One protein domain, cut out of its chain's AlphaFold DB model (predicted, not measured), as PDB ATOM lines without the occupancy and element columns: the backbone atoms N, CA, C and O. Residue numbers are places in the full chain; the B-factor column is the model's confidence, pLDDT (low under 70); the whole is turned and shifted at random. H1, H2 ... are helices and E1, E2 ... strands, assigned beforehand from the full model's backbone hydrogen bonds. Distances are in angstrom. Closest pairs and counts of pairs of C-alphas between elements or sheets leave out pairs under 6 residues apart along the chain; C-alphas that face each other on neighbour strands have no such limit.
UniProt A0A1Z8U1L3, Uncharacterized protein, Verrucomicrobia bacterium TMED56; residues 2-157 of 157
ATOM      1  N   ILE A   2     113.195 123.691 243.042       35.53
ATOM      2  CA  ILE A   2     111.947 124.475 243.086       35.53
ATOM      3  C   ILE A   2     111.259 124.495 241.716       35.53
ATOM      4  O   ILE A   2     110.137 124.042 241.648       35.53
ATOM      5  N   VAL A   3     111.967 124.832 240.630       39.22
ATOM      6  CA  VAL A   3     111.430 125.058 239.264       39.22
ATOM      7  C   VAL A   3     110.513 123.949 238.710       39.22
ATOM      8  O   VAL A   3     109.565 124.258 238.001       39.22
ATOM      9  N   ALA A   4     110.727 122.680 239.072       39.91
ATOM     10  CA  ALA A   4     109.919 121.555 238.584       39.91
ATOM     11  C   ALA A   4     108.468 121.556 239.109       39.91
ATOM     12  O   ALA A   4     107.595 120.990 238.465       39.91
ATOM     13  N   TYR A   5     108.188 122.231 240.230       40.41
ATOM     14  CA  TYR A   5     106.819 122.416 240.734       40.41
ATOM     15  C   TYR A   5     106.045 123.549 240.026       40.41
ATOM     16  O   TYR A   5     104.854 123.707 240.271       40.41
ATOM     17  N   TRP A   6     106.699 124.350 239.169       46.34
ATOM     18  CA  TRP A   6     106.169 125.634 238.671       46.34
ATOM     19  C   TRP A   6     105.880 125.645 237.169       46.34
ATOM     20  O   TRP A   6     105.324 126.620 236.680       46.34
ATOM     21  N   GLN A   7     106.268 124.605 236.426       45.31
ATOM     22  CA  GLN A   7     106.305 124.667 234.959       45.31
ATOM     23  C   GLN A   7     104.925 124.794 234.299       45.31
ATOM     24  O   GLN A   7     104.792 125.594 233.381       45.31
ATOM     25  N   ASP A   8     103.896 124.114 234.808       46.84
ATOM     26  CA  ASP A   8     102.548 124.176 234.214       46.84
ATOM     27  C   ASP A   8     101.695 125.336 234.764       46.84
ATOM     28  O   ASP A   8     100.581 125.582 234.313       46.84
ATOM     29  N   ASN A   9     102.222 126.059 235.756       46.16
ATOM     30  CA  ASN A   9     101.540 127.109 236.506       46.16
ATOM     31  C   ASN A   9     102.444 128.340 236.664       46.16
ATOM     32  O   ASN A   9     102.456 128.966 237.720       46.16
ATOM     33  N   LEU A  10     103.225 128.707 235.654       49.66
ATOM     34  CA  LEU A  10     103.817 130.038 235.581       49.66
ATOM     35  C   LEU A  10     102.963 130.843 234.615       49.66
ATOM     36  O   LEU A  10     102.890 130.551 233.428       49.66
ATOM     37  N   ASP A  11     102.274 131.837 235.171       53.91
ATOM     38  CA  ASP A  11     101.775 132.925 234.337       53.91
ATOM     39  C   ASP A  11     103.013 133.597 233.729       53.91
ATOM     40  O   ASP A  11     104.089 133.549 234.343       53.91
ATOM     41  N   VAL A  12     102.912 134.145 232.520       60.22
ATOM     42  CA  VAL A  12     104.092 134.706 231.848       60.22
ATOM     43  C   VAL A  12     104.681 135.778 232.764       60.22
ATOM     44  O   VAL A  12     103.982 136.708 233.159       60.22
ATOM     45  N   LEU A  13     105.958 135.633 233.138       62.69
ATOM     46  CA  LEU A  13     106.709 136.663 233.856       62.69
ATOM     47  C   LEU A  13     106.815 137.889 232.941       62.69
ATOM     48  O   LEU A  13     107.758 138.005 232.162       62.69
ATOM     49  N   SER A  14     105.800 138.749 232.980       69.12
ATOM     50  CA  SER A  14     105.741 139.977 232.201       69.12
ATOM     51  C   SER A  14     106.541 141.075 232.891       69.12
ATOM     52  O   SER A  14     106.662 141.107 234.119       69.12
ATOM     53  N   ASP A  15     107.054 142.018 232.105       76.75
ATOM     54  CA  ASP A  15     107.738 143.197 232.646       76.75
ATOM     55  C   ASP A  15     106.818 144.011 233.567       76.75
ATOM     56  O   ASP A  15     107.269 144.589 234.552       76.75
ATOM     57  N   GLU A  16     105.512 143.987 233.296       75.12
ATOM     58  CA  GLU A  16     104.480 144.608 234.122       75.12
ATOM     59  C   GLU A  16     104.401 143.947 235.508       75.12
ATOM     60  O   GLU A  16     104.486 144.634 236.527       75.12
ATOM     61  N   LEU A  17     104.390 142.609 235.565       71.00
ATOM     62  CA  LEU A  17     104.436 141.855 236.820       71.00
ATOM     63  C   LEU A  17     105.739 142.096 237.592       71.00
ATOM     64  O   LEU A  17     105.735 142.245 238.811       71.00
ATOM     65  N   ILE A  18     106.869 142.145 236.888       75.31
ATOM     66  CA  ILE A  18     108.173 142.423 237.502       75.31
ATOM     67  C   ILE A  18     108.180 143.835 238.091       75.31
ATOM     68  O   ILE A  18     108.656 144.029 239.211       75.31
ATOM     69  N   SER A  19     107.622 144.809 237.369       81.62
ATOM     70  CA  SER A  19     107.541 146.198 237.818       81.62
ATOM     71  C   SER A  19     106.631 146.389 239.034       81.62
ATOM     72  O   SER A  19     106.924 147.244 239.866       81.62
ATOM     73  N   GLU A  20     105.601 145.549 239.198       79.69
ATOM     74  CA  GLU A  20     104.706 145.561 240.363       79.69
ATOM     75  C   GLU A  20     105.466 145.290 241.670       79.69
ATOM     76  O   GLU A  20     105.231 145.954 242.677       79.69
ATOM     77  N   PHE A  21     106.414 144.352 241.655       80.06
ATOM     78  CA  PHE A  21     107.204 143.988 242.837       80.06
ATOM     79  C   PHE A  21     108.576 144.675 242.895       80.06
ATOM     80  O   PHE A  21     109.273 144.581 243.913       80.06
ATOM     81  N   ALA A  22     108.983 145.368 241.828       78.62
ATOM     82  CA  ALA A  22     110.269 146.044 241.750       78.62
ATOM     83  C   ALA A  22     110.376 147.157 242.807       78.62
ATOM     84  O   ALA A  22     109.532 148.041 242.914       78.62
ATOM     85  N   GLY A  23     111.445 147.120 243.606       81.19
ATOM     86  CA  GLY A  23     111.705 148.123 244.644       81.19
ATOM     87  C   GLY A  23     110.940 147.923 245.958       81.19
ATOM     88  O   GLY A  23     111.182 148.667 246.909       81.19
ATOM     89  N   MET A  24     110.070 146.912 246.064       86.62
ATOM     90  CA  MET A  24     109.477 146.523 247.347       86.62
ATOM     91  C   MET A  24     110.529 145.899 248.275       86.62
ATOM     92  O   MET A  24     111.414 145.159 247.847       86.62
ATOM     93  N   SER A  25     110.411 146.151 249.582       89.75
ATOM     94  CA  SER A  25     111.153 145.365 250.575       89.75
ATOM     95  C   SER A  25     110.630 143.926 250.625       89.75
ATOM     96  O   SER A  25     109.445 143.694 250.390       89.75
ATOM     97  N   THR A  26     111.456 142.962 251.046       82.12
ATOM     98  CA  THR A  26     111.058 141.544 251.163       82.12
ATOM     99  C   THR A  26     109.733 141.353 251.909       82.12
ATOM    100  O   THR A  26     108.894 140.561 251.493       82.12
ATOM    101  N   LYS A  27     109.505 142.105 252.995       79.19
ATOM    102  CA  LYS A  27     108.257 142.042 253.773       79.19
ATOM    103  C   LYS A  27     107.045 142.514 252.962       79.19
ATOM    104  O   LYS A  27     105.980 141.910 253.059       79.19
ATOM    105  N   GLN A  28     107.193 143.589 252.192       80.50
ATOM    106  CA  GLN A  28     106.130 144.108 251.328       80.50
ATOM    107  C   GLN A  28     105.858 143.158 250.168       80.50
ATOM    108  O   GLN A  28     104.696 142.867 249.919       80.50
ATOM    109  N   THR A  29     106.902 142.602 249.546       81.62
ATOM    110  CA  THR A  29     106.764 141.580 248.505       81.62
ATOM    111  C   THR A  29     106.015 140.363 249.035       81.62
ATOM    112  O   THR A  29     105.024 139.967 248.440       81.62
ATOM    113  N   ILE A  30     106.402 139.813 250.194       71.81
ATOM    114  CA  ILE A  30     105.681 138.690 250.821       71.81
ATOM    115  C   ILE A  30     104.226 139.076 251.105       71.81
ATOM    116  O   ILE A  30     103.319 138.322 250.771       71.81
ATOM    117  N   SER A  31     103.979 140.256 251.680       71.75
ATOM    118  CA  SER A  31     102.612 140.705 251.954       71.75
ATOM    119  C   SER A  31     101.782 140.909 250.687       71.75
ATOM    120  O   SER A  31     100.571 140.724 250.754       71.75
ATOM    121  N   ALA A  32     102.388 141.351 249.589       75.50
ATOM    122  CA  ALA A  32     101.719 141.560 248.314       75.50
ATOM    123  C   ALA A  32     101.431 140.214 247.638       75.50
ATOM    124  O   ALA A  32     100.292 139.965 247.265       75.50
ATOM    125  N   LEU A  33     102.400 139.291 247.627       73.69
ATOM    126  CA  LEU A  33     102.206 137.915 247.158       73.69
ATOM    127  C   LEU A  33     101.108 137.194 247.948       73.69
ATOM    128  O   LEU A  33     100.257 136.551 247.355       73.69
ATOM    129  N   MET A  34     101.055 137.346 249.274       67.06
ATOM    130  CA  MET A  34      99.989 136.752 250.099       67.06
ATOM    131  C   MET A  34      98.588 137.311 249.805       67.06
ATOM    132  O   MET A  34      97.603 136.662 250.146       67.06
ATOM    133  N   LYS A  35      98.493 138.512 249.227       66.12
ATOM    134  CA  LYS A  35      97.228 139.147 248.819       66.12
ATOM    135  C   LYS A  35      96.888 138.891 247.354       66.12
ATOM    136  O   LYS A  35      95.765 139.156 246.940       66.12
ATOM    137  N   ASP A  36      97.846 138.413 246.569       70.94
ATOM    138  CA  ASP A  36      97.647 138.115 245.163       70.94
ATOM    139  C   ASP A  36      96.863 136.804 245.016       70.94
ATOM    140  O   ASP A  36      97.306 135.729 245.441       70.94
ATOM    141  N   LYS A  37      95.698 136.885 244.364       65.62
ATOM    142  CA  LYS A  37      94.833 135.729 244.098       65.62
ATOM    143  C   LYS A  37      95.546 134.602 243.351       65.62
ATOM    144  O   LYS A  37      95.260 133.431 243.591       65.62
ATOM    145  N   ARG A  38      96.519 134.931 242.492       66.06
ATOM    146  CA  ARG A  38      97.333 133.951 241.754       66.06
ATOM    147  C   ARG A  38      98.190 133.136 242.707       66.06
ATOM    148  O   ARG A  38      98.366 131.939 242.502       66.06
ATOM    149  N   TYR A  39      98.711 133.770 243.753       62.31
ATOM    150  CA  TYR A  39      99.511 133.091 244.763       62.31
ATOM    151  C   TYR A  39      98.634 132.249 245.685       62.31
ATOM    152  O   TYR A  39      99.010 131.127 246.014       62.31
ATOM    153  N   PHE A  40      97.444 132.734 246.048       57.38
ATOM    154  CA  PHE A  40      96.509 131.941 246.841       57.38
ATOM    155  C   PHE A  40      96.028 130.693 246.083       57.38
ATOM    156  O   PHE A  40      96.170 129.578 246.585       57.38
ATOM    157  N   SER A  41      95.571 130.857 244.838       55.12
ATOM    158  CA  SER A  41      95.142 129.743 243.984       55.12
ATOM    159  C   SER A  41      96.246 128.702 243.752       55.12
ATOM    160  O   SER A  41      95.930 127.538 243.516       55.12
ATOM    161  N   ARG A  42      97.528 129.101 243.799       54.91
ATOM    162  CA  ARG A  42      98.683 128.234 243.492       54.91
ATOM    163  C   ARG A  42      99.400 127.657 244.714       54.91
ATOM    164  O   ARG A  42      99.890 126.536 244.638       54.91
ATOM    165  N   PHE A  43      99.470 128.390 245.825       51.59
ATOM    166  CA  PHE A  43     100.277 128.035 247.006       51.59
ATOM    167  C   PHE A  43      99.480 127.976 248.313       51.59
ATOM    168  O   PHE A  43      99.965 127.396 249.281       51.59
ATOM    169  N   GLY A  44      98.268 128.541 248.347       50.88
ATOM    170  CA  GLY A  44      97.338 128.468 249.481       50.88
ATOM    171  C   GLY A  44      96.173 127.490 249.286       50.88
ATOM    172  O   GLY A  44      95.374 127.329 250.202       50.88
ATOM    173  N   GLY A  45      96.079 126.849 248.112       51.84
ATOM    174  CA  GLY A  45      94.918 126.110 247.599       51.84
ATOM    175  C   GLY A  45      94.600 124.769 248.266       51.84
ATOM    176  O   GLY A  45      94.461 123.750 247.586       51.84
ATOM    177  N   TYR A  46      94.448 124.766 249.582       56.84
ATOM    178  CA  TYR A  46      93.537 123.843 250.249       56.84
ATOM    179  C   TYR A  46      92.161 124.520 250.326       56.84
ATOM    180  O   TYR A  46      92.105 125.750 250.353       56.84
ATOM    181  N   SER A  47      91.068 123.747 250.358       66.38
ATOM    182  CA  SER A  47      89.672 124.226 250.463       66.38
ATOM    183  C   SER A  47      88.923 124.480 249.134       66.38
ATOM    184  O   SER A  47      89.146 123.808 248.128       66.38
ATOM    185  N   ILE A  48      87.966 125.415 249.153       79.44
ATOM    186  CA  ILE A  48      86.919 125.625 248.146       79.44
ATOM    187  C   ILE A  48      87.450 126.021 246.761       79.44
ATOM    188  O   ILE A  48      86.940 125.550 245.750       79.44
ATOM    189  N   SER A  49      88.509 126.832 246.688       77.12
ATOM    190  CA  SER A  49      88.977 127.414 245.424       77.12
ATOM    191  C   SER A  49      89.546 126.373 244.465       77.12
ATOM    192  O   SER A  49      89.359 126.482 243.254       77.12
ATOM    193  N   ARG A  50      90.211 125.338 244.994       77.19
ATOM    194  CA  ARG A  50      90.841 124.280 244.189       77.19
ATOM    195  C   ARG A  50      89.824 123.313 243.583       77.19
ATOM    196  O   ARG A  50      90.064 122.785 242.504       77.19
ATOM    197  N   LEU A  51      88.728 123.055 244.293       80.75
ATOM    198  CA  LEU A  51      87.684 122.121 243.858       80.75
ATOM    199  C   LEU A  51      86.598 122.809 243.017       80.75
ATOM    200  O   LEU A  51      85.746 122.140 242.438       80.75
ATOM    201  N   SER A  52      86.615 124.142 242.968       87.12
ATOM    202  CA  SER A  52      85.612 124.946 242.278       87.12
ATOM    203  C   SER A  52      85.860 125.066 240.776       87.12
ATOM    204  O   SER A  52      86.998 125.042 240.310       87.12
ATOM    205  N   LYS A  53      84.774 125.230 240.022       90.25
ATOM    206  CA  LYS A  53      84.773 125.506 238.582       90.25
ATOM    207  C   LYS A  53      84.584 127.005 238.367       90.25
ATOM    208  O   LYS A  53      83.764 127.613 239.048       90.25
ATOM    209  N   GLU A  54      85.315 127.603 237.434       90.31
ATOM    210  CA  GLU A  54      85.091 129.005 237.061       90.31
ATOM    211  C   GLU A  54      83.739 129.173 236.358       90.31
ATOM    212  O   GLU A  54      83.313 128.306 235.592       90.31
ATOM    213  N   VAL A  55      83.054 130.283 236.631       90.06
ATOM    214  CA  VAL A  55      81.809 130.645 235.948       90.06
ATOM    215  C   VAL A  55      82.161 131.434 234.692       90.06
ATOM    216  O   VAL A  55      82.717 132.532 234.765       90.06
ATOM    217  N   GLU A  56      81.831 130.881 233.526       89.94
ATOM    218  CA  GLU A  56      82.145 131.508 232.243       89.94
ATOM    219  C   GLU A  56      81.528 132.909 232.122       89.94
ATOM    220  O   GLU A  56      80.358 133.139 232.428       89.94
ATOM    221  N   GLY A  57      82.334 133.866 231.655       87.75
ATOM    222  CA  GLY A  57      81.889 135.236 231.399       87.75
ATOM    223  C   GLY A  57      81.735 136.122 232.639       87.75
ATOM    224  O   GLY A  57      81.386 137.292 232.484       87.75
ATOM    225  N   VAL A  58      82.024 135.623 233.850       89.75
ATOM    226  CA  VAL A  58      81.923 136.412 235.087       89.75
ATOM    227  C   VAL A  58      83.205 136.289 235.917       89.75
ATOM    228  O   VAL A  58      83.431 135.307 236.617       89.75
ATOM    229  N   SER A  59      84.056 137.318 235.853       87.25
ATOM    230  CA  SER A  59      85.359 137.331 236.538       87.25
ATOM    231  C   SER A  59      85.239 137.038 238.036       87.25
ATOM    232  O   SER A  59      84.396 137.615 238.722       87.25
ATOM    233  N   GLY A  60      86.111 136.154 238.531       85.81
ATOM    234  CA  GLY A  60      86.252 135.821 239.952       85.81
ATOM    235  C   GLY A  60      85.123 134.976 240.537       85.81
ATOM    236  O   GLY A  60      85.257 134.500 241.664       85.81
ATOM    237  N   TRP A  61      84.033 134.767 239.793       91.75
ATOM    238  CA  TRP A  61      82.937 133.902 240.204       91.75
ATOM    239  C   TRP A  61      83.249 132.447 239.903       91.75
ATOM    240  O   TRP A  61      83.709 132.085 238.819       91.75
ATOM    241  N   LYS A  62      82.960 131.608 240.889       91.31
ATOM    242  CA  LYS A  62      83.170 130.174 240.847       91.31
ATOM    243  C   LYS A  62      81.953 129.435 241.381       91.31
ATOM    244  O   LYS A  62      81.130 129.991 242.114       91.31
ATOM    245  N   TRP A  63      81.854 128.174 240.992       90.38
ATOM    246  CA  TRP A  63      80.808 127.242 241.376       90.38
ATOM    247  C   TRP A  63      81.405 126.001 242.036       90.38
ATOM    248  O   TRP A  63      82.392 125.433 241.563       90.38
ATOM    249  N   LEU A  64      80.760 125.558 243.106       89.06
ATOM    250  CA  LEU A  64      80.997 124.281 243.768       89.06
ATOM    251  C   LEU A  64      79.668 123.578 243.970       89.06
ATOM    252  O   LEU A  64      78.755 124.177 244.528       89.06
ATOM    253  N   ASP A  65      79.597 122.302 243.602       88.00
ATOM    254  CA  ASP A  65      78.345 121.542 243.645       88.00
ATOM    255  C   ASP A  65      77.723 121.509 245.053       88.00
ATOM    256  O   ASP A  65      76.510 121.609 245.198       88.00
ATOM    257  N   TRP A  66      78.552 121.470 246.099       90.25
ATOM    258  CA  TRP A  66      78.098 121.423 247.490       90.25
ATOM    259  C   TRP A  66      77.994 122.783 248.190       90.25
ATOM    260  O   TRP A  66      77.350 122.887 249.234       90.25
ATOM    261  N   PHE A  67      78.665 123.814 247.666       90.06
ATOM    262  CA  PHE A  67      78.756 125.119 248.328       90.06
ATOM    263  C   PHE A  67      77.876 126.160 247.652       90.06
ATOM    264  O   PHE A  67      77.220 126.933 248.337       90.06
ATOM    265  N   GLY A  68      77.819 126.149 246.323       90.00
ATOM    266  CA  GLY A  68      77.097 127.129 245.538       90.00
ATOM    267  C   GLY A  68      78.014 128.075 244.761       90.00
ATOM    268  O   GLY A  68      79.180 127.782 244.484       90.00
ATOM    269  N   HIS A  69      77.454 129.231 244.397       91.62
ATOM    270  CA  HIS A  69      78.170 130.294 243.696       91.62
ATOM    271  C   HIS A  69      78.855 131.231 244.692       91.62
ATOM    272  O   HIS A  69      78.216 131.755 245.609       91.62
ATOM    273  N   PHE A  70      80.130 131.525 244.464       91.44
ATOM    274  CA  PHE A  70      80.874 132.513 245.240       91.44
ATOM    275  C   PHE A  70      81.868 133.272 244.367       91.44
ATOM    276  O   PHE A  70      82.357 132.748 243.371       91.44
ATOM    277  N   ASN A  71      82.174 134.504 244.751       91.12
ATOM    278  CA  ASN A  71      83.264 135.282 244.185       91.12
ATOM    279  C   ASN A  71      84.467 135.257 245.135       91.12
ATOM    280  O   ASN A  71      84.318 135.496 246.335       91.12
ATOM    281  N   GLU A  72      85.650 134.987 244.594       87.56
ATOM    282  CA  GLU A  72      86.897 134.873 245.358       87.56
ATOM    283  C   GLU A  72      87.946 135.941 245.018       87.56
ATOM    284  O   GLU A  72      89.110 135.794 245.387       87.56
ATOM    285  N   ASP A  73      87.571 137.047 244.367       85.94
ATOM    286  CA  ASP A  73      88.534 138.103 244.007       85.94
ATOM    287  C   ASP A  73      89.213 138.742 245.234       85.94
ATOM    288  O   ASP A  73      90.271 139.353 245.103       85.94
ATOM    289  N   ASN A  74      88.627 138.585 246.425       82.44
ATOM    290  CA  ASN A  74      89.131 139.126 247.689       82.44
ATOM    291  C   ASN A  74      89.607 138.036 248.669       82.44
ATOM    292  O   ASN A  74      89.693 138.294 249.876       82.44
ATOM    293  N   PHE A  75      89.891 136.822 248.175       80.75
ATOM    294  CA  PHE A  75      90.321 135.696 249.009       80.75
ATOM    295  C   PHE A  75      91.430 136.129 250.000       80.75
ATOM    296  O   PHE A  75      92.368 136.815 249.588       80.75
ATOM    297  N   PRO A  76      91.375 135.771 251.304       84.50
ATOM    298  CA  PRO A  76      90.496 134.793 251.969       84.50
ATOM    299  C   PRO A  76      89.080 135.245 252.283       84.50
ATOM    300  O   PRO A  76      88.289 134.428 252.747       84.50
ATOM    301  N   TRP A  77      88.728 136.499 252.011       88.44
ATOM    302  CA  TRP A  77      87.337 136.924 252.060       88.44
ATOM    303  C   TRP A  77      86.659 136.650 250.721       88.44
ATOM    304  O   TRP A  77      87.008 137.225 249.696       88.44
ATOM    305  N   ILE A  78      85.660 135.783 250.729       90.19
ATOM    306  CA  ILE A  78      84.827 135.516 249.561       90.19
ATOM    307  C   ILE A  78      83.457 136.158 249.741       90.19
ATOM    308  O   ILE A  78      82.989 136.360 250.866       90.19
ATOM    309  N   TYR A  79      82.784 136.405 248.626       92.06
ATOM    310  CA  TYR A  79      81.372 136.754 248.618       92.06
ATOM    311  C   TYR A  79      80.552 135.567 248.108       92.06
ATOM    312  O   TYR A  79      80.596 135.243 246.926       92.06
ATOM    313  N   HIS A  80      79.808 134.905 248.990       92.31
ATOM    314  CA  HIS A  80      78.916 133.800 248.646       92.31
ATOM    315  C   HIS A  80      77.513 134.318 248.304       92.31
ATOM    316  O   HIS A  80      76.952 135.114 249.061       92.31
ATOM    317  N   SER A  81      76.908 133.842 247.210       90.81
ATOM    318  CA  SER A  81      75.644 134.396 246.691       90.81
ATOM    319  C   SER A  81      74.481 134.334 247.688       90.81
ATOM    320  O   SER A  81      73.631 135.220 247.694       90.81
ATOM    321  N   GLY A  82      74.456 133.319 248.557       89.69
ATOM    322  CA  GLY A  82      73.421 133.166 249.581       89.69
ATOM    323  C   GLY A  82      73.830 133.574 250.999       89.69
ATOM    324  O   GLY A  82      72.955 133.898 251.796       89.69
ATOM    325  N   LEU A  83      75.126 133.583 251.330       90.38
ATOM    326  CA  LEU A  83      75.620 133.802 252.706       90.38
ATOM    327  C   LEU A  83      76.280 135.178 252.894       90.38
ATOM    328  O   LEU A  83      76.509 135.603 254.025       90.38
ATOM    329  N   GLY A  84      76.573 135.890 251.804       91.94
ATOM    330  CA  GLY A  84      77.301 137.152 251.838       91.94
ATOM    331  C   GLY A  84      78.799 136.953 252.072       91.94
ATOM    332  O   GLY A  84      79.403 136.020 251.547       91.94
ATOM    333  N   TRP A  85      79.415 137.867 252.824       93.25
ATOM    334  CA  TRP A  85      80.858 137.861 253.067       93.25
ATOM    335  C   TRP A  85      81.281 136.780 254.061       93.25
ATOM    336  O   TRP A  85      80.802 136.754 255.197       93.25
ATOM    337  N   LEU A  86      82.234 135.948 253.644       92.31
ATOM    338  CA  LEU A  86      82.794 134.852 254.429       92.31
ATOM    339  C   LEU A  86      84.313 134.923 254.410       92.31
ATOM    340  O   LEU A  86      84.903 135.058 253.341       92.31
ATOM    341  N   TYR A  87      84.951 134.774 255.564       90.56
ATOM    342  CA  TYR A  87      86.383 134.498 255.605       90.56
ATOM    343  C   TYR A  87      86.603 132.993 255.591       90.56
ATOM    344  O   TYR A  87      86.070 132.279 256.441       90.56
ATOM    345  N   VAL A  88      87.391 132.514 254.639       88.19
ATOM    346  CA  VAL A  88      87.654 131.093 254.436       88.19
ATOM    347  C   VAL A  88      88.950 130.699 255.126       88.19
ATOM    348  O   VAL A  88      90.012 131.270 254.878       88.19
ATOM    349  N   GLN A  89      88.868 129.656 255.941       84.56
ATOM    350  CA  GLN A  89      90.013 128.977 256.521       84.56
ATOM    351  C   GLN A  89      89.873 127.473 256.282       84.56
ATOM    352  O   GLN A  89      89.153 126.782 256.997       84.56
ATOM    353  N   GLY A  90      90.582 126.945 255.287       74.38
ATOM    354  CA  GLY A  90      90.716 125.502 255.091       74.38
ATOM    355  C   GLY A  90      92.183 125.121 255.030       74.38
ATOM    356  O   GLY A  90      92.899 125.518 254.118       74.38
ATOM    357  N   SER A  91      92.643 124.387 256.040       62.78
ATOM    358  CA  SER A  91      94.022 123.897 256.120       62.78
ATOM    359  C   SER A  91      94.248 122.607 255.328       62.78
ATOM    360  O   SER A  91      95.394 122.182 255.201       62.78
ATOM    361  N   SER A  92      93.185 121.976 254.819       71.62
ATOM    362  CA  SER A  92      93.244 120.768 253.993       71.62
ATOM    363  C   SER A  92      92.056 120.685 253.026       71.62
ATOM    364  O   SER A  92      91.194 121.568 252.999       71.62
ATOM    365  N   ASN A  93      92.023 119.635 252.203       74.00
ATOM    366  CA  ASN A  93      90.866 119.331 251.359       74.00
ATOM    367  C   ASN A  93      89.755 118.597 252.126       74.00
ATOM    368  O   ASN A  93      88.662 118.466 251.586       74.00
ATOM    369  N   GLU A  94      90.008 118.154 253.364       83.88
ATOM    370  CA  GLU A  94      89.028 117.395 254.150       83.88
ATOM    371  C   GLU A  94      88.168 118.279 255.067       83.88
ATOM    372  O   GLU A  94      87.136 117.829 255.561       83.88
ATOM    373  N   GLN A  95      88.578 119.526 255.338       87.06
ATOM    374  CA  GLN A  95      87.863 120.431 256.241       87.06
ATOM    375  C   GLN A  95      87.968 121.892 255.800       87.06
ATOM    376  O   GLN A  95      89.035 122.383 255.424       87.06
ATOM    377  N   VAL A  96      86.860 122.621 255.939       89.94
ATOM    378  CA  VAL A  96      86.828 124.076 255.787       89.94
ATOM    379  C   VAL A  96      86.011 124.723 256.893       89.94
ATOM    380  O   VAL A  96      84.972 124.214 257.314       89.94
ATOM    381  N   TRP A  97      86.500 125.872 257.339       91.75
ATOM    382  CA  TRP A  97      85.817 126.782 258.236       91.75
ATOM    383  C   TRP A  97      85.529 128.103 257.531       91.75
ATOM    384  O   TRP A  97      86.372 128.653 256.821       91.75
ATOM    385  N   PHE A  98      84.337 128.624 257.772       92.75
ATOM    386  CA  PHE A  98      83.860 129.911 257.305       92.75
ATOM    387  C   PHE A  98      83.591 130.792 258.513       92.75
ATOM    388  O   PHE A  98      82.799 130.431 259.381       92.75
ATOM    389  N   TYR A  99      84.225 131.954 258.576       93.94
ATOM    390  CA  TYR A  99      83.846 132.971 259.544       93.94
ATOM    391  C   TYR A  99      82.861 133.946 258.908       93.94
ATOM    392  O   TYR A  99      83.172 134.626 257.928       93.94
ATOM    393  N   MET A 100      81.674 134.015 259.502       93.12
ATOM    394  CA  MET A 100      80.626 134.982 259.198       93.12
ATOM    395  C   MET A 100      80.590 136.042 260.298       93.12
ATOM    396  O   MET A 100      80.376 135.676 261.453       93.12
ATOM    397  N   PRO A 101      80.694 137.348 259.990       90.62
ATOM    398  CA  PRO A 101      80.650 138.392 261.016       90.62
ATOM    399  C   PRO A 101      79.416 138.339 261.933       90.62
ATOM    400  O   PRO A 101      79.523 138.631 263.119       90.62
ATOM    401  N   ALA A 102      78.256 137.934 261.402       88.56
ATOM    402  CA  ALA A 102      77.007 137.831 262.161       88.56
ATOM    403  C   ALA A 102      76.903 136.576 263.056       88.56
ATOM    404  O   ALA A 102      76.036 136.524 263.921       88.56
ATOM    405  N   VAL A 103      77.757 135.564 262.853       90.50
ATOM    406  CA  VAL A 103      77.581 134.212 263.435       90.50
ATOM    407  C   VAL A 103      78.807 133.731 264.207       90.50
ATOM    408  O   VAL A 103      78.692 133.085 265.250       90.50
ATOM    409  N   GLY A 104      79.997 134.034 263.693       94.88
ATOM    410  CA  GLY A 104      81.245 133.388 264.069       94.88
ATOM    411  C   GLY A 104      81.627 132.279 263.089       94.88
ATOM    412  O   GLY A 104      81.389 132.385 261.887       94.88
ATOM    413  N   TRP A 105      82.266 131.232 263.609       95.25
ATOM    414  CA  TRP A 105      82.810 130.136 262.813       95.25
ATOM    415  C   TRP A 105      81.776 129.042 262.531       95.25
ATOM    416  O   TRP A 105      81.180 128.479 263.455       95.25
ATOM    417  N   LEU A 106      81.629 128.716 261.250       95.38
ATOM    418  CA  LEU A 106      80.857 127.605 260.708       95.38
ATOM    419  C   LEU A 106      81.812 126.624 260.025       95.38
ATOM    420  O   LEU A 106      82.572 127.026 259.149       95.38
ATOM    421  N   GLY A 107      81.802 125.357 260.417       93.88
ATOM    422  CA  GLY A 107      82.701 124.335 259.875       93.88
ATOM    423  C   GLY A 107      81.966 123.253 259.100       93.88
ATOM    424  O   GLY A 107      80.825 122.930 259.415       93.88
ATOM    425  N   THR A 108      82.619 122.650 258.117       94.00
ATOM    426  CA  THR A 108      82.130 121.433 257.451       94.00
ATOM    427  C   THR A 108      83.306 120.547 257.038       94.00
ATOM    428  O   THR A 108      84.461 120.991 257.075       94.00
ATOM    429  N   THR A 109      83.040 119.291 256.679       92.69
ATOM    430  CA  THR A 109      84.060 118.297 256.305       92.69
ATOM    431  C   THR A 109      83.723 117.575 255.004       92.69
ATOM    432  O   THR A 109      82.562 117.487 254.613       92.69
ATOM    433  N   GLU A 110      84.733 116.994 254.358       90.94
ATOM    434  CA  GLU A 110      84.575 116.233 253.114       90.94
ATOM    435  C   GLU A 110      83.583 115.092 253.246       90.94
ATOM    436  O   GLU A 110      82.806 114.851 252.333       90.94
ATOM    437  N   GLU A 111      83.505 114.456 254.408       92.94
ATOM    438  CA  GLU A 111      82.485 113.445 254.678       92.94
ATOM    439  C   GLU A 111      81.048 113.955 254.489       92.94
ATOM    440  O   GLU A 111      80.183 113.166 254.124       92.94
ATOM    441  N   ILE A 112      80.801 115.252 254.710       92.88
ATOM    442  CA  ILE A 112      79.493 115.891 254.520       92.88
ATOM    443  C   ILE A 112      79.251 116.209 253.046       92.88
ATOM    444  O   ILE A 112      78.149 115.978 252.556       92.88
ATOM    445  N   TRP A 113      80.249 116.759 252.347       91.62
ATOM    446  CA  TRP A 113      80.042 117.300 251.001       91.62
ATOM    447  C   TRP A 113      80.454 116.393 249.842       91.62
ATOM    448  O   TRP A 113      80.085 116.680 248.707       91.62
ATOM    449  N   LYS A 114      81.217 115.319 250.073       91.12
ATOM    450  CA  LYS A 114      81.747 114.450 249.001       91.12
ATOM    451  C   LYS A 114      80.665 113.805 248.132       91.12
ATOM    452  O   LYS A 114      80.910 113.553 246.960       91.12
ATOM    453  N   ASP A 115      79.497 113.547 248.719       89.69
ATOM    454  CA  ASP A 115      78.360 112.893 248.064       89.69
ATOM    455  C   ASP A 115      77.282 113.910 247.637       89.69
ATOM    456  O   ASP A 115      76.212 113.522 247.174       89.69
ATOM    457  N   MET A 116      77.541 115.212 247.814       91.12
ATOM    458  CA  MET A 116      76.632 116.276 247.397       91.12
ATOM    459  C   MET A 116      76.811 116.607 245.915       91.12
ATOM    460  O   MET A 116      77.905 116.545 245.354       91.12
ATOM    461  N   ASP A 117      75.717 117.029 245.302       88.31
ATOM    462  CA  ASP A 117      75.637 117.424 243.903       88.31
ATOM    463  C   ASP A 117      74.704 118.635 243.723       88.31
ATOM    464  O   ASP A 117      74.147 119.168 244.684       88.31
ATOM    465  N   SER A 118      74.471 119.038 242.472       82.00
ATOM    466  CA  SER A 118      73.569 120.149 242.128       82.00
ATOM    467  C   SER A 118      72.103 119.975 242.563       82.00
ATOM    468  O   SER A 118      71.331 120.926 242.467       82.00
ATOM    469  N   THR A 119      71.695 118.778 243.001       85.88
ATOM    470  CA  THR A 119      70.340 118.484 243.498       85.88
ATOM    471  C   THR A 119      70.247 118.533 245.021       85.88
ATOM    472  O   THR A 119      69.152 118.475 245.583       85.88
ATOM    473  N   SER A 120      71.386 118.658 245.704       89.31
ATOM    474  CA  SER A 120      71.441 118.750 247.157       89.31
ATOM    475  C   SER A 120      70.786 120.042 247.645       89.31
ATOM    476  O   SER A 120      71.105 121.140 247.199       89.31
ATOM    477  N   THR A 121      69.865 119.914 248.596       88.75
ATOM    478  CA  THR A 121      69.044 121.039 249.077       88.75
ATOM    479  C   THR A 121      69.662 121.775 250.262       88.75
ATOM    480  O   THR A 121      69.319 122.926 250.530       88.75
ATOM    481  N   TYR A 122      70.557 121.122 251.004       91.06
ATOM    482  CA  TYR A 122      71.179 121.703 252.188       91.06
ATOM    483  C   TYR A 122      72.627 121.258 252.374       91.06
ATOM    484  O   TYR A 122      72.995 120.142 252.018       91.06
ATOM    485  N   LEU A 123      73.413 122.118 253.014       93.12
ATOM    486  CA  LEU A 123      74.759 121.839 253.497       93.12
ATOM    487  C   LEU A 123      74.755 121.843 255.028       93.12
ATOM    488  O   LEU A 123      74.350 122.826 255.651       93.12
ATOM    489  N   TRP A 124      75.232 120.765 255.647       95.19
ATOM    490  CA  TRP A 124      75.418 120.736 257.096       95.19
ATOM    491  C   TRP A 124      76.665 121.519 257.502       95.19
ATOM    492  O   TRP A 124      77.763 121.278 256.994       95.19
ATOM    493  N   LEU A 125      76.476 122.434 258.450       95.50
ATOM    494  CA  LEU A 125      77.509 123.283 259.022       95.50
ATOM    495  C   LEU A 125      77.491 123.161 260.548       95.50
ATOM    496  O   LEU A 125      76.437 123.193 261.184       95.50
ATOM    497  N   TYR A 126      78.666 123.038 261.148       96.62
ATOM    498  CA  TYR A 126      78.844 123.072 262.590       96.62
ATOM    499  C   TYR A 126      79.074 124.510 263.052       96.62
ATOM    500  O   TYR A 126      80.092 125.116 262.720       96.62
ATOM    501  N   GLU A 127      78.148 125.050 263.837       96.31
ATOM    502  CA  GLU A 127      78.262 126.367 264.457       96.31
ATOM    503  C   GLU A 127      79.081 126.278 265.745       96.31
ATOM    504  O   GLU A 127      78.636 125.705 266.742       96.31
ATOM    505  N   GLN A 128      80.272 126.882 265.745       95.75
ATOM    506  CA  GLN A 128      81.186 126.820 266.887       95.75
ATOM    507  C   GLN A 128      80.621 127.529 268.126       95.75
ATOM    508  O   GLN A 128      80.675 126.982 269.226       95.75
ATOM    509  N   SER A 129      80.065 128.732 267.955       93.25
ATOM    510  CA  SER A 129      79.524 129.564 269.043       93.25
ATOM    511  C   SER A 129      78.345 128.897 269.755       93.25
ATOM    512  O   SER A 129      78.281 128.901 270.983       93.25
ATOM    513  N   GLY A 130      77.439 128.285 268.991       91.56
ATOM    514  CA  GLY A 130      76.293 127.534 269.505       91.56
ATOM    515  C   GLY A 130      76.590 126.070 269.840       91.56
ATOM    516  O   GLY A 130      75.723 125.408 270.407       91.56
ATOM    517  N   SER A 131      77.775 125.557 269.482       95.12
ATOM    518  CA  SER A 131      78.166 124.143 269.609       95.12
ATOM    519  C   SER A 131      77.088 123.180 269.090       95.12
ATOM    520  O   SER A 131      76.704 122.216 269.756       95.12
ATOM    521  N   ARG A 132      76.551 123.477 267.903       95.31
ATOM    522  CA  ARG A 132      75.428 122.748 267.298       95.31
ATOM    523  C   ARG A 132      75.590 122.626 265.788       95.31
ATOM    524  O   ARG A 132      76.244 123.445 265.154       95.31
ATOM    525  N   TRP A 133      74.933 121.625 265.216       96.25
ATOM    526  CA  TRP A 133      74.793 121.490 263.770       96.25
ATOM    527  C   TRP A 133      73.588 122.279 263.271       96.25
ATOM    528  O   TRP A 133      72.508 122.207 263.861       96.25
ATOM    529  N   VAL A 134      73.773 122.996 262.170       95.81
ATOM    530  CA  VAL A 134      72.736 123.731 261.446       95.81
ATOM    531  C   VAL A 134      72.813 123.350 259.970       95.81
ATOM    532  O   VAL A 134      73.898 123.114 259.441       95.81
ATOM    533  N   ALA A 135      71.673 123.251 259.294       94.50
ATOM    534  CA  ALA A 135      71.637 122.974 257.859       94.50
ATOM    535  C   ALA A 135      71.398 124.277 257.095       94.50
ATOM    536  O   ALA A 135      70.338 124.883 257.234       94.50
ATOM    537  N   TYR A 136      72.381 124.718 256.315       93.25
ATOM    538  CA  TYR A 136      72.254 125.853 255.405       93.25
ATOM    539  C   TYR A 136      71.492 125.431 254.149       93.25
ATOM    540  O   TYR A 136      71.843 124.431 253.530       93.25
ATOM    541  N   HIS A 137      70.462 126.181 253.765       90.19
ATOM    542  CA  HIS A 137      69.655 125.885 252.583       90.19
ATOM    543  C   HIS A 137      70.324 126.409 251.304       90.19
ATOM    544  O   HIS A 137      70.625 127.598 251.209       90.19
ATOM    545  N   LEU A 138      70.537 125.535 250.316       85.75
ATOM    546  CA  LEU A 138      71.270 125.860 249.084       85.75
ATOM    547  C   LEU A 138      70.397 126.523 248.002       85.75
ATOM    548  O   LEU A 138      70.932 127.154 247.090       85.75
ATOM    549  N   GLU A 139      69.067 126.418 248.090       71.06
ATOM    550  CA  GLU A 139      68.176 126.928 247.039       71.06
ATOM    551  C   GLU A 139      68.150 128.467 246.952       71.06
ATOM    552  O   GLU A 139      67.774 129.181 247.888       71.06
ATOM    553  N   GLN A 140      68.484 128.973 245.762       58.69
ATOM    554  CA  GLN A 140      68.258 130.358 245.350       58.69
ATOM    555  C   GLN A 140      66.762 130.560 245.035       58.69
ATOM    556  O   GLN A 140      66.150 129.663 244.458       58.69
ATOM    557  N   PRO A 141      66.146 131.710 245.371       53.88
ATOM    558  CA  PRO A 141      66.776 132.990 245.696       53.88
ATOM    559  C   PRO A 141      66.812 133.319 247.202       53.88
ATOM    560  O   PRO A 141      67.120 134.447 247.589       53.88
ATOM    561  N   SER A 142      66.498 132.367 248.081       50.50
ATOM    562  CA  SER A 142      66.306 132.618 249.516       50.50
ATOM    563  C   SER A 142      67.580 132.410 250.338       50.50
ATOM    564  O   SER A 142      67.738 131.433 251.066       50.50
ATOM    565  N   GLY A 143      68.457 133.413 250.260       67.50
ATOM    566  CA  GLY A 143      69.682 133.532 251.046       67.50
ATOM    567  C   GLY A 143      69.531 133.383 252.567       67.50
ATOM    568  O   GLY A 143      68.450 133.538 253.151       67.50
ATOM    569  N   ASN A 144      70.684 133.098 253.177       77.19
ATOM    570  CA  ASN A 144      71.009 133.056 254.602       77.19
ATOM    571  C   ASN A 144      69.998 132.308 255.487       77.19
ATOM    572  O   ASN A 144      69.776 132.698 256.633       77.19
ATOM    573  N   THR A 145      69.342 131.277 254.944       90.31
ATOM    574  CA  THR A 145      68.339 130.480 255.663       90.31
ATOM    575  C   THR A 145      68.970 129.202 256.191       90.31
ATOM    576  O   THR A 145      69.612 128.460 255.447       90.31
ATOM    577  N   PHE A 146      68.750 128.938 257.473       92.88
ATOM    578  CA  PHE A 146      69.269 127.779 258.182       92.88
ATOM    579  C   PHE A 146      68.139 127.009 258.848       92.88
ATOM    580  O   PHE A 146      67.121 127.581 259.237       92.88
ATOM    581  N   TRP A 147      68.337 125.710 259.018       94.31
ATOM    582  CA  TRP A 147      67.468 124.829 259.782       94.31
ATOM    583  C   TRP A 147      68.177 124.347 261.049       94.31
ATOM    584  O   TRP A 147      69.293 123.824 260.988       94.31
ATOM    585  N   ASP A 148      67.520 124.517 262.198       94.44
ATOM    586  CA  ASP A 148      67.967 123.974 263.483       94.44
ATOM    587  C   ASP A 148      67.270 122.619 263.731       94.44
ATOM    588  O   ASP A 148      66.055 122.597 263.965       94.44
ATOM    589  N   PRO A 149      67.997 121.486 263.722       92.81
ATOM    590  CA  PRO A 149      67.399 120.165 263.912       92.81
ATOM    591  C   PRO A 149      66.884 119.919 265.336       92.81
ATOM    592  O   PRO A 149      65.979 119.103 265.518       92.81
ATOM    593  N   GLN A 150      67.424 120.607 266.346       91.81
ATOM    594  CA  GLN A 150      67.006 120.445 267.742       91.81
ATOM    595  C   GLN A 150      65.696 121.186 267.998       91.81
ATOM    596  O   GLN A 150      64.776 120.648 268.615       91.81
ATOM    597  N   LYS A 151      65.600 122.419 267.494       93.31
ATOM    598  CA  LYS A 151      64.410 123.266 267.650       93.31
ATOM    599  C   LYS A 151      63.339 122.992 266.599       93.31
ATOM    600  O   LYS A 151      62.190 123.364 266.811       93.31
ATOM    601  N   LYS A 152      63.705 122.340 265.493       93.00
ATOM    602  CA  LYS A 152      62.853 122.092 264.324       93.00
ATOM    603  C   LYS A 152      62.257 123.383 263.752       93.00
ATOM    604  O   LYS A 152      61.060 123.454 263.477       93.00
ATOM    605  N   ILE A 153      63.097 124.407 263.603       93.62
ATOM    606  CA  ILE A 153      62.707 125.708 263.047       93.62
ATOM    607  C   ILE A 153      63.694 126.174 261.981       93.62
ATOM    608  O   ILE A 153      64.898 125.924 262.080       93.62
ATOM    609  N   PHE A 154      63.172 126.909 261.000       92.06
ATOM    610  CA  PHE A 154      63.985 127.722 260.106       92.06
ATOM    611  C   PHE A 154      64.319 129.054 260.767       92.06
ATOM    612  O   PHE A 154      63.495 129.628 261.485       92.06
ATOM    613  N   PHE A 155      65.516 129.558 260.508       91.81
ATOM    614  CA  PHE A 155      65.970 130.842 261.017       91.81
ATOM    615  C   PHE A 155      66.964 131.497 260.054       91.81
ATOM    616  O   PHE A 155      67.458 130.876 259.112       91.81
ATOM    617  N   LYS A 156      67.232 132.778 260.296       90.75
ATOM    618  CA  LYS A 156      68.307 133.551 259.673       90.75
ATOM    619  C   LYS A 156      69.134 134.164 260.794       90.75
ATOM    620  O   LYS A 156      68.573 134.452 261.854       90.75
ATOM    621  N   TYR A 157      70.433 134.306 260.570       84.62
ATOM    622  CA  TYR A 157      71.310 135.035 261.484       84.62
ATOM    623  C   TYR A 157      71.142 136.544 261.334       84.62
ATOM    624  O   TYR A 157      70.863 136.987 260.192       84.62
TER     625      TYR A 157
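What this domain is: This is residues 2 to 157 of the 157 residues of an uncharacterized protein of Verrucomicrobia bacterium TMED56 (UniProt A0A1Z8U1L3). One long, strongly twisted sheet of ten short strands, curled like part of a barrel, makes the main part of this domain, and a loose trail of three short helices, H1, H2 and H3, leads away from it. The trail makes much of the length, with H1 at one end and the hairpin of E9 and E10 at the other. The printed part has 156 residues with five named helices and ten named strands, in the order H1 H2 H3 H4 E1 E2 E3 E4 E5 E6 H5 E7 E8 E9 E10. The sheet is antiparallel throughout and runs E1 to E10 in chain order; the class is mixed, helices and strands. The whole is elongated, spanning 58 by 30 by 27 A, but only just compact, close to loose, with a radius of gyration of the C-alphas of 17.9 A.

Where its parts are: Begin the sheet at C-alpha 61, (82.937, 133.902, 240.204), where E1, residues 61 to 64, starts. Go on through E2, 68 to 71, E3, 77 to 80, E4, 84 to 89 and 15.8 A long, E5, 95 to 100 and 16.5 A, and E6, 104 to 109 and 17.2 A. After H5, 110 to 113, come E7, 122 to 127 and 14.9 A, E8, 132 to 137 and 16.1 A, E9, 146 to 148, and E10, 153 to 155, ending at C-alpha 155, (65.970, 130.842, 261.017). Before the sheet, find H1, 15 to 21, from C-alpha 15 at (107.738, 143.197, 232.646), then H2, 26 to 33 and 10.4 A, H3, 37 to 44, and H4, 48 to 51.

How they stand to each other: E1 to E6 and E7 to E10 are two meanders, each strand the antiparallel neighbour of the one before. In the hairpin of E5 and E6, at 158 degrees, look at N 98 and O 106, 2.8 A apart. E6 and E7, antiparallel at 125 degrees, have N 107 and O 126 at 2.9 A. H4 is on the sheet, over none of its strands, at a height over the sheet of 5.4 A; its closest C-alphas to E1 are Leu 51 and Leu 64, 7.0 A. H1 and H2 are close but not clearly touching, at a steep tilt of 61 degrees, opposite ways; their closest C-alphas are Phe 21 and Thr 29, 6.2 A. H2 and H3 have every O i to N i+4 pair within hydrogen-bond range, H1 has 2 of 3, and H4 and H5 are too short for one.

The domain as a whole: The C-alphas of Asp 15 and Lys 151, the two farthest apart, are 59.2 A apart. The printed part has no cut, and no link is long. Residues 12 to 19, of which 15 to 19 belong to H1, stand free. Mean pLDDT of the printed part is 81.2, with residues 2 to 14, 34 to 35, 37 to 47, 91 and 140 to 143 under 70.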